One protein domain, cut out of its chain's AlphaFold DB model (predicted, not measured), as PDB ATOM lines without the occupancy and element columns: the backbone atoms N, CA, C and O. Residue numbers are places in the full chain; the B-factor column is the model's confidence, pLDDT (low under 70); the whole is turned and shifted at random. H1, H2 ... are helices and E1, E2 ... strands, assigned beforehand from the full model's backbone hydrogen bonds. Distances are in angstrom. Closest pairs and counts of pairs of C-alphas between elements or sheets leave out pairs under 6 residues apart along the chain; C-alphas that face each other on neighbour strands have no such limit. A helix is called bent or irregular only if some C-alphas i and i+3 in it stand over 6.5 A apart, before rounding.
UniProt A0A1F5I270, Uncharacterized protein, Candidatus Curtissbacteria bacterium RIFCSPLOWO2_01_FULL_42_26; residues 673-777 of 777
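What this domain is: This is residues 673 to 777 of the 777 residues of an uncharacterized protein of Candidatus Curtissbacteria bacterium RIFCSPLOWO2_01_FULL_42_26 (UniProt A0A1F5I270). Three helices sit in a loose triangle, H1 and H3 running the same way at a shallow tilt and H2 set steeply to H1, with a small two-stranded hairpin, E1 and E2, at some distance from H1. Between E2 and H3 the chain makes a wide loop without a named element, and the tip of that loop, residues 727 to 732, stands free and sticks out at one end of the longest axis. The printed part has 105 residues with three named helices and two named strands, in the order H1 H2 E1 E2 H3; the sheet has the order E1 - E2 and is antiparallel. The class is mostly helix, though only 46 residues, under half, are in named elements. The whole is compact, with a radius of gyration of the C-alphas of 13.5 A, and spans 40 by 29 by 25 A.

How they stand to each other: Strands E1, residues 707 to 711, and E2, residues 714 to 717, form a hairpin through a tight link; they are antiparallel, with 156 degrees between their directions. N 708 and O 716 are 2.9 A apart and N 716 and O 708 are 3.0 A apart, both within hydrogen-bond range. H3, residues 751 to 765, is apart from E1. H1, residues 673 to 682, touches H3 at a shallow tilt of 31 degrees, the same way; their closest C-alphas, those of Leu 682 and Ser 756, are 7.2 A apart. H2, residues 687 to 698, touches H1 with residues 687 to 691 alone, at a steep tilt of 59 degrees, opposite ways; the closest C-alphas, those of Leu 679 and Ala 687, are 4.9 A apart. H2 and H3 are near each other, with 5 pairs of C-alphas within 10 A. H1 is apart from E1 and E2, and H2 is apart from E2. In H1 and H3 every O i to N i+4 pair is within hydrogen-bond range; in H2, 5 of 8 are.

Where its parts are: E1 begins at C-alpha 707, (190.242, 190.509, 98.912), and is 9.3 A long; E2 is 10.5 A long. H3, the longest helix, measures 20.8 A and ends at C-alpha 765, (193.891, 205.773, 115.943). H1 begins at C-alpha 673, (189.151, 178.728, 117.703), and measures 14.4 A. H2 measures 15.5 A and is irregular, but only just: C-alphas 692 and 695 are 6.7 A apart.

The domain as a whole: The two C-alphas farthest apart, those of Ala 685 and Gly 731, are 42.2 A apart. The printed part has no cut and ends at Gln 777, the chain's last residue. The link from E2 to H3, 33 residues, is long; the link from H1 to H2 is tight and that from H2 to E1 is short. Residues 766 to 777 hold no named element. The mean pLDDT of the printed part of this model is 71.8, and 33 residues are under 70, among them residues 723 to 746.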
ATOM      1  N   GLU A 673     188.839 178.837 116.267       83.31
ATOM      2  CA  GLU A 673     189.151 178.728 117.703       83.31
ATOM      3  C   GLU A 673     190.484 179.411 118.064       83.31
ATOM      4  O   GLU A 673     190.595 180.070 119.099       83.31
ATOM      5  N   LYS A 674     191.502 179.303 117.198       82.62
ATOM      6  CA  LYS A 674     192.791 179.981 117.408       82.62
ATOM      7  C   LYS A 674     192.645 181.493 117.273       82.62
ATOM      8  O   LYS A 674     193.241 182.219 118.064       82.62
ATOM      9  N   LEU A 675     191.833 181.947 116.319       87.62
ATOM     10  CA  LEU A 675     191.507 183.360 116.155       87.62
ATOM     11  C   LEU A 675     190.797 183.910 117.398       87.62
ATOM     12  O   LEU A 675     191.201 184.944 117.920       87.62
ATOM     13  N   TYR A 676     189.791 183.204 117.921       85.00
ATOM     14  CA  TYR A 676     189.067 183.652 119.112       85.00
ATOM     15  C   TYR A 676     189.964 183.712 120.356       85.00
ATOM     16  O   TYR A 676     189.931 184.697 121.092       85.00
ATOM     17  N   ASN A 677     190.825 182.709 120.553       78.44
ATOM     18  CA  ASN A 677     191.797 182.707 121.649       78.44
ATOM     19  C   ASN A 677     192.801 183.864 121.535       78.44
ATOM     20  O   ASN A 677     193.141 184.476 122.546       78.44
ATOM     21  N   LEU A 678     193.256 184.188 120.321       74.19
ATOM     22  CA  LEU A 678     194.143 185.329 120.092       74.19
ATOM     23  C   LEU A 678     193.432 186.660 120.387       74.19
ATOM     24  O   LEU A 678     193.983 187.514 121.075       74.19
ATOM     25  N   LEU A 679     192.181 186.813 119.946       79.06
ATOM     26  CA  LEU A 679     191.359 187.987 120.246       79.06
ATOM     27  C   LEU A 679     191.143 188.169 121.754       79.06
ATOM     28  O   LEU A 679     191.233 189.288 122.250       79.06
ATOM     29  N   GLN A 680     190.923 187.086 122.505       81.38
ATOM     30  CA  GLN A 680     190.814 187.141 123.967       81.38
ATOM     31  C   GLN A 680     192.117 187.568 124.654       81.38
ATOM     32  O   GLN A 680     192.071 188.146 125.736       81.38
ATOM     33  N   GLN A 681     193.272 187.291 124.048       73.75
ATOM     34  CA  GLN A 681     194.566 187.720 124.577       73.75
ATOM     35  C   GLN A 681     194.851 189.194 124.271       73.75
ATOM     36  O   GLN A 681     195.336 189.910 125.143       73.75
ATOM     37  N   LEU A 682     194.559 189.642 123.048       68.00
ATOM     38  CA  LEU A 682     194.928 190.978 122.571       68.00
ATOM     39  C   LEU A 682     193.885 192.057 122.904       68.00
ATOM     40  O   LEU A 682     194.235 193.209 123.168       68.00
ATOM     41  N   ASP A 683     192.601 191.702 122.900       79.94
ATOM     42  CA  ASP A 683     191.511 192.625 123.209       79.94
ATOM     43  C   ASP A 683     190.340 191.925 123.923       79.94
ATOM     44  O   ASP A 683     189.246 191.804 123.364       79.94
ATOM     45  N   PRO A 684     190.536 191.453 125.172       83.19
ATOM     46  CA  PRO A 684     189.538 190.660 125.895       83.19
ATOM     47  C   PRO A 684     188.181 191.358 126.035       83.19
ATOM     48  O   PRO A 684     187.154 190.681 126.063       83.19
ATOM     49  N   ALA A 685     188.167 192.693 126.104       85.56
ATOM     50  CA  ALA A 685     186.947 193.484 126.246       85.56
ATOM     51  C   ALA A 685     186.044 193.404 125.003       85.56
ATOM     52  O   ALA A 685     184.826 193.310 125.143       85.56
ATOM     53  N   ASN A 686     186.634 193.362 123.802       87.62
ATOM     54  CA  ASN A 686     185.897 193.352 122.535       87.62
ATOM     55  C   ASN A 686     186.087 192.060 121.727       87.62
ATOM     56  O   ASN A 686     185.612 191.971 120.597       87.62
ATOM     57  N   ALA A 687     186.736 191.032 122.283       82.25
ATOM     58  CA  ALA A 687     187.057 189.787 121.583       82.25
ATOM     59  C   ALA A 687     185.832 189.127 120.927       82.25
ATOM     60  O   ALA A 687     185.903 188.644 119.798       82.25
ATOM     61  N   ALA A 688     184.684 189.144 121.613       89.81
ATOM     62  CA  ALA A 688     183.421 188.654 121.063       89.81
ATOM     63  C   ALA A 688     182.901 189.526 119.910       89.81
ATOM     64  O   ALA A 688     182.387 188.990 118.934       89.81
ATOM     65  N   TYR A 689     183.052 190.847 119.995       90.19
ATOM     66  CA  TYR A 689     182.603 191.776 118.961       90.19
ATOM     67  C   TYR A 689     183.452 191.655 117.689       90.19
ATOM     68  O   TYR A 689     182.915 191.508 116.592       90.19
ATOM     69  N   TRP A 690     184.776 191.574 117.835       91.69
ATOM     70  CA  TRP A 690     185.678 191.259 116.728       91.69
ATOM     71  C   TRP A 690     185.308 189.940 116.045       91.69
ATOM     72  O   TRP A 690     185.180 189.887 114.825       91.69
ATOM     73  N   PHE A 691     185.115 188.881 116.835       93.56
ATOM     74  CA  PHE A 691     184.949 187.529 116.313       93.56
ATOM     75  C   PHE A 691     183.569 187.248 115.710       93.56
ATOM     76  O   PHE A 691     183.488 186.549 114.703       93.56
ATOM     77  N   TYR A 692     182.492 187.756 116.317       90.19
ATOM     78  CA  TYR A 692     181.120 187.468 115.884       90.19
ATOM     79  C   TYR A 692     180.505 188.562 115.006       90.19
ATOM     80  O   TYR A 692     179.536 188.272 114.307       90.19
ATOM     81  N   THR A 693     181.049 189.785 115.017       88.12
ATOM     82  CA  THR A 693     180.497 190.918 114.256       88.12
ATOM     83  C   THR A 693     181.426 191.343 113.126       88.12
ATOM     84  O   THR A 693     181.035 191.272 111.965       88.12
ATOM     85  N   ILE A 694     182.660 191.749 113.443       92.38
ATOM     86  CA  ILE A 694     183.552 192.366 112.450       92.38
ATOM     87  C   ILE A 694     184.062 191.335 111.439       92.38
ATOM     88  O   ILE A 694     183.795 191.452 110.248       92.38
ATOM     89  N   VAL A 695     184.740 190.283 111.906       93.19
ATOM     90  CA  VAL A 695     185.391 189.301 111.021       93.19
ATOM     91  C   VAL A 695     184.426 188.599 110.052       93.19
ATOM     92  O   VAL A 695     184.726 188.566 108.862       93.19
ATOM     93  N   PRO A 696     183.270 188.044 110.469       89.31
ATOM     94  CA  PRO A 696     182.381 187.355 109.531       89.31
ATOM     95  C   PRO A 696     181.671 188.302 108.552       89.31
ATOM     96  O   PRO A 696     181.182 187.833 107.523       89.31
ATOM     97  N   CYS A 697     181.597 189.601 108.859       87.56
ATOM     98  CA  CYS A 697     181.029 190.610 107.970       87.56
ATOM     99  C   CYS A 697     182.055 191.094 106.934       87.56
ATOM    100  O   CYS A 697     181.748 191.118 105.743       87.56
ATOM    101  N   GLU A 698     183.279 191.396 107.372       88.81
ATOM    102  CA  GLU A 698     184.365 191.862 106.504       88.81
ATOM    103  C   GLU A 698     184.945 190.715 105.653       88.81
ATOM    104  O   GLU A 698     185.176 190.859 104.454       88.81
ATOM    105  N   ALA A 699     185.104 189.526 106.235       89.38
ATOM    106  CA  ALA A 699     185.596 188.332 105.555       89.38
ATOM    107  C   ALA A 699     184.630 187.147 105.740       89.38
ATOM    108  O   ALA A 699     184.868 186.268 106.579       89.38
ATOM    109  N   PRO A 700     183.547 187.070 104.937       82.69
ATOM    110  CA  PRO A 700     182.576 185.984 105.015       82.69
ATOM    111  C   PRO A 700     183.235 184.601 104.984       82.69
ATOM    112  O   PRO A 700     184.057 184.299 104.118       82.69
ATOM    113  N   GLY A 701     182.867 183.753 105.948       83.44
ATOM    114  CA  GLY A 701     183.465 182.424 106.118       83.44
ATOM    115  C   GLY A 701     184.873 182.433 106.721       83.44
ATOM    116  O   GLY A 701     185.601 181.462 106.531       83.44
ATOM    117  N   TYR A 702     185.263 183.510 107.415       90.44
ATOM    118  CA  TYR A 702     186.575 183.667 108.055       90.44
ATOM    119  C   TYR A 702     187.737 183.487 107.065       90.44
ATOM    120  O   TYR A 702     188.780 182.913 107.388       90.44
ATOM    121  N   ASN A 703     187.552 183.959 105.827       89.19
ATOM    122  CA  ASN A 703     188.564 183.824 104.789       89.19
ATOM    123  C   ASN A 703     189.722 184.796 105.041       89.19
ATOM    124  O   ASN A 703     189.652 185.977 104.707       89.19
ATOM    125  N   VAL A 704     190.826 184.277 105.571       88.38
ATOM    126  CA  VAL A 704     192.035 185.065 105.848       88.38
ATOM    127  C   VAL A 704     192.733 185.591 104.592       88.38
ATOM    128  O   VAL A 704     193.635 186.415 104.698       88.38
ATOM    129  N   ASN A 705     192.326 185.116 103.412       86.38
ATOM    130  CA  ASN A 705     192.806 185.556 102.104       86.38
ATOM    131  C   ASN A 705     191.768 186.407 101.355       86.38
ATOM    132  O   ASN A 705     191.879 186.571 100.136       86.38
ATOM    133  N   ALA A 706     190.729 186.887 102.051       88.38
ATOM    134  CA  ALA A 706     189.691 187.722 101.463       88.38
ATOM    135  C   ALA A 706     190.296 188.981 100.833       88.38
ATOM    136  O   ALA A 706     191.221 189.586 101.377       88.38
ATOM    137  N   PHE A 707     189.760 189.373  99.681       86.38
ATOM    138  CA  PHE A 707     190.242 190.509  98.912       86.38
ATOM    139  C   PHE A 707     189.070 191.265  98.302       86.38
ATOM    140  O   PHE A 707     188.222 190.671  97.636       86.38
ATOM    141  N   ASN A 708     189.048 192.578  98.512       82.94
ATOM    142  CA  ASN A 708     188.082 193.473  97.901       82.94
ATOM    143  C   ASN A 708     188.813 194.539  97.063       82.94
ATOM    144  O   ASN A 708     189.341 195.504  97.628       82.94
ATOM    145  N   PRO A 709     188.817 194.408  95.721       75.81
ATOM    146  CA  PRO A 709     189.459 195.369  94.822       75.81
ATOM    147  C   PRO A 709     188.688 196.690  94.667       75.81
ATOM    148  O   PRO A 709     189.164 197.592  93.989       75.81
ATOM    149  N   ASN A 710     187.477 196.799  95.229       71.81
ATOM    150  CA  ASN A 710     186.598 197.964  95.086       71.81
ATOM    151  C   ASN A 710     186.348 198.677  96.428       71.81
ATOM    152  O   ASN A 710     185.311 199.322  96.600       71.81
ATOM    153  N   SER A 711     187.255 198.531  97.398       71.62
ATOM    154  CA  SER A 711     187.150 199.238  98.677       71.62
ATOM    155  C   SER A 711     187.248 200.752  98.469       71.62
ATOM    156  O   SER A 711     187.985 201.235  97.607       71.62
ATOM    157  N   THR A 712     186.542 201.535  99.286       61.44
ATOM    158  CA  THR A 712     186.645 203.006  99.276       61.44
ATOM    159  C   THR A 712     188.051 203.501  99.616       61.44
ATOM    160  O   THR A 712     188.400 204.627  99.269       61.44
ATOM    161  N   SER A 713     188.863 202.641 100.236       53.56
ATOM    162  CA  SER A 713     190.277 202.859 100.556       53.56
ATOM    163  C   SER A 713     191.221 202.236  99.514       53.56
ATOM    164  O   SER A 713     192.365 201.933  99.823       53.56
ATOM    165  N   GLY A 714     190.761 201.986  98.282       65.56
ATOM    166  CA  GLY A 714     191.541 201.392  97.189       65.56
ATOM    167  C   GLY A 714     191.392 199.872  97.104       65.56
ATOM    168  O   GLY A 714     190.573 199.375  96.341       65.56
ATOM    169  N   GLU A 715     192.166 199.132  97.892       71.62
ATOM    170  CA  GLU A 715     192.133 197.665  97.958       71.62
ATOM    171  C   GLU A 715     192.133 197.245  99.428       71.62
ATOM    172  O   GLU A 715     192.812 197.880 100.233       71.62
ATOM    173  N   ALA A 716     191.388 196.198  99.774       78.75
ATOM    174  CA  ALA A 716     191.276 195.695 101.142       78.75
ATOM    175  C   ALA A 716     191.575 194.193 101.219       78.75
ATOM    176  O   ALA A 716     191.163 193.428 100.343       78.75
ATOM    177  N   PHE A 717     192.289 193.778 102.271       82.75
ATOM    178  CA  PHE A 717     192.830 192.424 102.403       82.75
ATOM    179  C   PHE A 717     192.517 191.788 103.767       82.75
ATOM    180  O   PHE A 717     192.438 192.465 104.794       82.75
ATOM    181  N   GLY A 718     192.400 190.461 103.772       87.56
ATOM    182  CA  GLY A 718     192.376 189.633 104.974       87.56
ATOM    183  C   GLY A 718     191.076 189.685 105.781       87.56
ATOM    184  O   GLY A 718     190.059 190.221 105.339       87.56
ATOM    185  N   LEU A 719     191.120 189.117 106.988       90.75
ATOM    186  CA  LEU A 719     190.004 188.940 107.928       90.75
ATOM    187  C   LEU A 719     189.258 190.231 108.277       90.75
ATOM    188  O   LEU A 719     188.080 190.178 108.615       90.75
ATOM    189  N   TYR A 720     189.952 191.366 108.231       90.50
ATOM    190  CA  TYR A 720     189.441 192.667 108.672       90.50
ATOM    191  C   TYR A 720     189.320 193.669 107.524       90.50
ATOM    192  O   TYR A 720     189.083 194.842 107.788       90.50
ATOM    193  N   GLN A 721     189.530 193.229 106.275       85.19
ATOM    194  CA  GLN A 721     189.431 194.067 105.074       85.19
ATOM    195  C   GLN A 721     190.147 195.426 105.213       85.19
ATOM    196  O   GLN A 721     189.607 196.473 104.863       85.19
ATOM    197  N   MET A 722     191.386 195.405 105.714       79.81
ATOM    198  CA  MET A 722     192.194 196.619 105.899       79.81
ATOM    199  C   MET A 722     192.966 196.974 104.612       79.81
ATOM    200  O   MET A 722     193.490 196.070 103.949       79.81
ATOM    201  N   GLY A 723     192.998 198.269 104.248       69.12
ATOM    202  CA  GLY A 723     193.788 198.856 103.132       69.12
ATOM    203  C   GLY A 723     195.177 199.336 103.595       69.12
ATOM    204  O   GLY A 723     195.482 199.064 104.735       69.12
ATOM    205  N   HIS A 724     196.103 199.980 102.849       53.03
ATOM    206  CA  HIS A 724     196.164 200.447 101.446       53.03
ATOM    207  C   HIS A 724     197.629 200.664 100.920       53.03
ATOM    208  O   HIS A 724     198.546 200.956 101.683       53.03
ATOM    209  N   GLN A 725     197.771 200.628  99.578       46.41
ATOM    210  CA  GLN A 725     198.802 201.165  98.651       46.41
ATOM    211  C   GLN A 725     199.923 200.266  98.057       46.41
ATOM    212  O   GLN A 725     201.097 200.343  98.401       46.41
ATOM    213  N   ALA A 726     199.489 199.511  97.030       43.38
ATOM    214  CA  ALA A 726     200.094 199.221  95.716       43.38
ATOM    215  C   ALA A 726     201.448 198.486  95.612       43.38
ATOM    216  O   ALA A 726     202.518 199.055  95.810       43.38
ATOM    217  N   TYR A 727     201.379 197.245  95.104       45.44
ATOM    218  CA  TYR A 727     202.488 196.503  94.491       45.44
ATOM    219  C   TYR A 727     202.854 197.116  93.120       45.44
ATOM    220  O   TYR A 727     202.151 196.868  92.133       45.44
ATOM    221  N   PRO A 728     203.968 197.863  92.990       40.44
ATOM    222  CA  PRO A 728     204.298 198.570  91.748       40.44
ATOM    223  C   PRO A 728     204.571 197.619  90.575       40.44
ATOM    224  O   PRO A 728     204.402 197.991  89.414       40.44
ATOM    225  N   GLN A 729     204.953 196.363  90.857       45.41
ATOM    226  CA  GLN A 729     205.246 195.352  89.835       45.41
ATOM    227  C   GLN A 729     204.040 194.938  88.967       45.41
ATOM    228  O   GLN A 729     204.237 194.237  87.974       45.41
ATOM    229  N   TYR A 730     202.821 195.375  89.307       45.59
ATOM    230  CA  TYR A 730     201.600 195.116  88.536       45.59
ATOM    231  C   TYR A 730     201.036 196.359  87.815       45.59
ATOM    232  O   TYR A 730     199.984 196.269  87.190       45.59
ATOM    233  N   GLY A 731     201.757 197.492  87.823       38.19
ATOM    234  CA  GLY A 731     201.450 198.661  86.983       38.19
ATOM    235  C   GLY A 731     200.456 199.672  87.564       38.19
ATOM    236  O   GLY A 731     199.724 200.297  86.800       38.19
ATOM    237  N   LEU A 732     200.425 199.848  88.887       40.16
ATOM    238  CA  LEU A 732     199.560 200.813  89.576       40.16
ATOM    239  C   LEU A 732     200.422 201.789  90.404       40.16
ATOM    240  O   LEU A 732     201.335 201.356  91.107       40.16
ATOM    241  N   ASP A 733     200.174 203.098  90.259       34.84
ATOM    242  CA  ASP A 733     201.047 204.181  90.747       34.84
ATOM    243  C   ASP A 733     201.089 204.311  92.285       34.84
ATOM    244  O   ASP A 733     200.078 204.235  92.984       34.84
ATOM    245  N   TYR A 734     202.300 204.550  92.790       34.91
ATOM    246  CA  TYR A 734     202.692 204.594  94.200       34.91
ATOM    247  C   TYR A 734     202.423 205.983  94.810       34.91
ATOM    248  O   TYR A 734     202.959 206.981  94.323       34.91
ATOM    249  N   GLN A 735     201.671 206.070  95.911       36.16
ATOM    250  CA  GLN A 735     201.879 207.139  96.894       36.16
ATOM    251  C   GLN A 735     202.284 206.491  98.218       36.16
ATOM    252  O   GLN A 735     201.744 205.475  98.633       36.16
ATOM    253  N   ILE A 736     203.321 207.042  98.837       34.41
ATOM    254  CA  ILE A 736     203.718 206.723 100.204       34.41
ATOM    255  C   ILE A 736     202.819 207.597 101.075       34.41
ATOM    256  O   ILE A 736     202.934 208.822 101.003       34.41
ATOM    257  N   GLY A 737     201.912 207.003 101.852       33.47
ATOM    258  CA  GLY A 737     201.235 207.735 102.925       33.47
ATOM    259  C   GLY A 737     202.277 208.322 103.882       33.47
ATOM    260  O   GLY A 737     203.302 207.697 104.136       33.47
ATOM    261  N   ASP A 738     202.073 209.538 104.369       34.91
ATOM    262  CA  ASP A 738     203.014 210.229 105.256       34.91
ATOM    263  C   ASP A 738     203.272 209.415 106.547       34.91
ATOM    264  O   ASP A 738     202.398 208.693 107.027       34.91
ATOM    265  N   GLY A 739     204.486 209.484 107.093       39.34
ATOM    266  CA  GLY A 739     205.081 208.538 108.053       39.34
ATOM    267  C   GLY A 739     204.457 208.441 109.456       39.34
ATOM    268  O   GLY A 739     205.149 208.031 110.383       39.34
ATOM    269  N   ALA A 740     203.185 208.795 109.643       40.97
ATOM    270  CA  ALA A 740     202.502 208.792 110.939       40.97
ATOM    271  C   ALA A 740     201.559 207.587 111.173       40.97
ATOM    272  O   ALA A 740     201.205 207.305 112.319       40.97
ATOM    273  N   THR A 741     201.149 206.861 110.122       43.69
ATOM    274  CA  THR A 741     200.053 205.861 110.207       43.69
ATOM    275  C   THR A 741     200.366 204.472 109.625       43.69
ATOM    276  O   THR A 741     199.583 203.546 109.782       43.69
ATOM    277  N   ASN A 742     201.514 204.252 108.985       47.62
ATOM    278  CA  ASN A 742     201.638 203.178 107.979       47.62
ATOM    279  C   ASN A 742     201.987 201.751 108.460       47.62
ATOM    280  O   ASN A 742     202.265 200.891 107.626       47.62
ATOM    281  N   GLY A 743     202.022 201.463 109.764       51.19
ATOM    282  CA  GLY A 743     202.370 200.115 110.253       51.19
ATOM    283  C   GLY A 743     201.185 199.151 110.382       51.19
ATOM    284  O   GLY A 743     201.339 197.951 110.168       51.19
ATOM    285  N   TYR A 744     200.011 199.679 110.740       52.25
ATOM    286  CA  TYR A 744     198.884 198.879 111.235       52.25
ATOM    287  C   TYR A 744     197.706 198.781 110.257       52.25
ATOM    288  O   TYR A 744     196.802 197.987 110.483       52.25
ATOM    289  N   ASP A 745     197.730 199.520 109.150       58.41
ATOM    290  CA  ASP A 745     196.762 199.397 108.052       58.41
ATOM    291  C   ASP A 745     197.340 198.435 106.995       58.41
ATOM    292  O   ASP A 745     197.828 198.838 105.942       58.41
ATOM    293  N   ARG A 746     197.473 197.146 107.347       65.81
ATOM    294  CA  ARG A 746     197.983 196.086 106.450       65.81
ATOM    295  C   ARG A 746     197.235 194.781 106.690       65.81
ATOM    296  O   ARG A 746     197.470 194.106 107.694       65.81
ATOM    297  N   GLY A 747     196.359 194.426 105.750       71.19
ATOM    298  CA  GLY A 747     195.605 193.170 105.756       71.19
ATOM    299  C   GLY A 747     196.240 192.031 104.947       71.19
ATOM    300  O   GLY A 747     195.839 190.882 105.099       71.19
ATOM    301  N   ASP A 748     197.241 192.311 104.109       71.31
ATOM    302  CA  ASP A 748     197.922 191.360 103.211       71.31
ATOM    303  C   ASP A 748     199.039 190.562 103.913       71.31
ATOM    304  O   ASP A 748     200.108 190.302 103.360       71.31
ATOM    305  N   VAL A 749     198.791 190.200 105.170       70.62
ATOM    306  CA  VAL A 749     199.765 189.614 106.099       70.62
ATOM    307  C   VAL A 749     199.227 188.317 106.705       70.62
ATOM    308  O   VAL A 749     198.054 188.014 106.519       70.62
ATOM    309  N   LYS A 750     200.026 187.529 107.435       78.81
ATOM    310  CA  LYS A 750     199.510 186.315 108.111       78.81
ATOM    311  C   LYS A 750     198.363 186.650 109.085       78.81
ATOM    312  O   LYS A 750     198.392 187.691 109.734       78.81
ATOM    313  N   TRP A 751     197.361 185.773 109.203       77.94
ATOM    314  CA  TRP A 751     196.110 185.986 109.951       77.94
ATOM    315  C   TRP A 751     196.277 186.504 111.390       77.94
ATOM    316  O   TRP A 751     195.484 187.329 111.829       77.94
ATOM    317  N   ASP A 752     197.301 186.062 112.119       74.00
ATOM    318  CA  ASP A 752     197.599 186.514 113.485       74.00
ATOM    319  C   ASP A 752     198.066 187.974 113.507       74.00
ATOM    320  O   ASP A 752     197.712 188.740 114.401       74.00
ATOM    321  N   LEU A 753     198.792 188.385 112.471       70.62
ATOM    322  CA  LEU A 753     199.228 189.763 112.266       70.62
ATOM    323  C   LEU A 753     198.108 190.659 111.765       70.62
ATOM    324  O   LEU A 753     198.019 191.796 112.217       70.62
ATOM    325  N   GLN A 754     197.222 190.145 110.908       80.75
ATOM    326  CA  GLN A 754     196.005 190.859 110.508       80.75
ATOM    327  C   GLN A 754     195.187 191.247 111.752       80.75
ATOM    328  O   GLN A 754     194.719 192.378 111.863       80.75
ATOM    329  N   THR A 755     195.069 190.325 112.716       81.25
ATOM    330  CA  THR A 755     194.367 190.543 113.988       81.25
ATOM    331  C   THR A 755     195.043 191.584 114.875       81.25
ATOM    332  O   THR A 755     194.368 192.497 115.352       81.25
ATOM    333  N   SER A 756     196.359 191.491 115.082       75.19
ATOM    334  CA  SER A 756     197.096 192.492 115.867       75.19
ATOM    335  C   SER A 756     197.024 193.885 115.234       75.19
ATOM    336  O   SER A 756     196.845 194.876 115.941       75.19
ATOM    337  N   ASN A 757     197.104 193.963 113.905       73.81
ATOM    338  CA  ASN A 757     197.010 195.206 113.147       73.81
ATOM    339  C   ASN A 757     195.646 195.885 113.322       73.81
ATOM    340  O   ASN A 757     195.599 197.054 113.701       73.81
ATOM    341  N   ALA A 758     194.547 195.144 113.152       79.38
ATOM    342  CA  ALA A 758     193.191 195.674 113.311       79.38
ATOM    343  C   ALA A 758     192.917 196.201 114.728       79.38
ATOM    344  O   ALA A 758     192.366 197.291 114.897       79.38
ATOM    345  N   ILE A 759     193.348 195.465 115.756       80.94
ATOM    346  CA  ILE A 759     193.172 195.883 117.153       80.94
ATOM    347  C   ILE A 759     193.977 197.148 117.448       80.94
ATOM    348  O   ILE A 759     193.436 198.096 118.018       80.94
ATOM    349  N   ASN A 760     195.253 197.177 117.057       75.25
ATOM    350  CA  ASN A 760     196.113 198.335 117.292       75.25
ATOM    351  C   ASN A 760     195.605 199.562 116.534       75.25
ATOM    352  O   ASN A 760     195.579 200.655 117.090       75.25
ATOM    353  N   TRP A 761     195.115 199.382 115.308       73.94
ATOM    354  CA  TRP A 761     194.492 200.461 114.553       73.94
ATOM    355  C   TRP A 761     193.283 201.051 115.291       73.94
ATOM    356  O   TRP A 761     193.215 202.262 115.509       73.94
ATOM    357  N   ASN A 762     192.379 200.189 115.763       78.44
ATOM    358  CA  ASN A 762     191.193 200.616 116.496       78.44
ATOM    359  C   ASN A 762     191.543 201.342 117.806       78.44
ATOM    360  O   ASN A 762     190.992 202.399 118.102       78.44
ATOM    361  N   LYS A 763     192.488 200.804 118.584       76.94
ATOM    362  CA  LYS A 763     192.884 201.371 119.881       76.94
ATOM    363  C   LYS A 763     193.657 202.674 119.742       76.94
ATOM    364  O   LYS A 763     193.370 203.642 120.439       76.94
ATOM    365  N   THR A 764     194.644 202.701 118.854       68.94
ATOM    366  CA  THR A 764     195.598 203.808 118.764       68.94
ATOM    367  C   THR A 764     195.055 204.980 117.954       68.94
ATOM    368  O   THR A 764     195.323 206.124 118.311       68.94
ATOM    369  N   TYR A 765     194.286 204.724 116.892       67.81
ATOM    370  CA  TYR A 765     193.891 205.773 115.943       67.81
ATOM    371  C   TYR A 765     192.401 206.098 115.962       67.81
ATOM    372  O   TYR A 765     192.028 207.222 115.630       67.81
ATOM    373  N   LEU A 766     191.559 205.153 116.379       68.69
ATOM    374  CA  LEU A 766     190.105 205.330 116.415       68.69
ATOM    375  C   LEU A 766     189.545 205.466 117.838       68.69
ATOM    376  O   LEU A 766     188.349 205.659 118.017       68.69
ATOM    377  N   GLY A 767     190.389 205.351 118.871       76.44
ATOM    378  CA  GLY A 767     189.943 205.428 120.264       76.44
ATOM    379  C   GLY A 767     188.903 204.361 120.631       76.44
ATOM    380  O   GLY A 767     188.017 204.637 121.434       76.44
ATOM    381  N   GLU A 768     189.013 203.169 120.035       80.44
ATOM    382  CA  GLU A 768     188.117 202.016 120.216       80.44
ATOM    383  C   GLU A 768     186.693 202.181 119.654       80.44
ATOM    384  O   GLU A 768     185.789 201.442 120.045       80.44
ATOM    385  N   ASP A 769     186.464 203.107 118.717       80.06
ATOM    386  CA  ASP A 769     185.123 203.381 118.176       80.06
ATOM    387  C   ASP A 769     184.684 202.481 116.999       80.06
ATOM    388  O   ASP A 769     183.521 202.524 116.597       80.06
ATOM    389  N   PHE A 770     185.587 201.647 116.465       83.69
ATOM    390  CA  PHE A 770     185.376 200.739 115.326       83.69
ATOM    391  C   PHE A 770     184.921 201.401 114.013       83.69
ATOM    392  O   PHE A 770     184.600 200.697 113.056       83.69
ATOM    393  N   SER A 771     184.941 202.730 113.915       78.69
ATOM    394  CA  SER A 771     184.364 203.506 112.805       78.69
ATOM    395  C   SER A 771     184.997 203.247 111.435       78.69
ATOM    396  O   SER A 771     184.408 203.591 110.408       78.69
ATOM    397  N   TYR A 772     186.174 202.621 111.414       76.19
ATOM    398  CA  TYR A 772     186.876 202.208 110.203       76.19
ATOM    399  C   TYR A 772     186.170 201.067 109.463       76.19
ATOM    400  O   TYR A 772     186.166 201.048 108.234       76.19
ATOM    401  N   TRP A 773     185.553 200.134 110.188       83.56
ATOM    402  CA  TRP A 773     184.868 198.993 109.586       83.56
ATOM    403  C   TRP A 773     183.420 199.364 109.296       83.56
ATOM    404  O   TRP A 773     182.654 199.673 110.208       83.56
ATOM    405  N   GLY A 774     183.017 199.296 108.024       71.06
ATOM    406  CA  GLY A 774     181.625 199.538 107.629       71.06
ATOM    407  C   GLY A 774     180.652 198.578 108.324       71.06
ATOM    408  O   GLY A 774     179.494 198.918 108.543       71.06
ATOM    409  N   CYS A 775     181.151 197.413 108.738       73.25
ATOM    410  CA  CYS A 775     180.448 196.411 109.531       73.25
ATOM    411  C   CYS A 775     180.216 196.780 111.010       73.25
ATOM    412  O   CYS A 775     179.527 196.038 111.711       73.25
ATOM    413  N   ALA A 776     180.791 197.882 111.502       67.56
ATOM    414  CA  ALA A 776     180.583 198.384 112.860       67.56
ATOM    415  C   ALA A 776     179.443 199.417 112.976       67.56
ATOM    416  O   ALA A 776     179.158 199.862 114.090       67.56
ATOM    417  N   GLN A 777     178.825 199.809 111.851       56.47
ATOM    418  CA  GLN A 777     177.763 200.827 111.771       56.47
ATOM    419  C   GLN A 777     176.345 200.253 111.826       56.47
ATOM    420  O   GLN A 777     176.097 199.180 111.231       56.47
TER     421      GLN A 777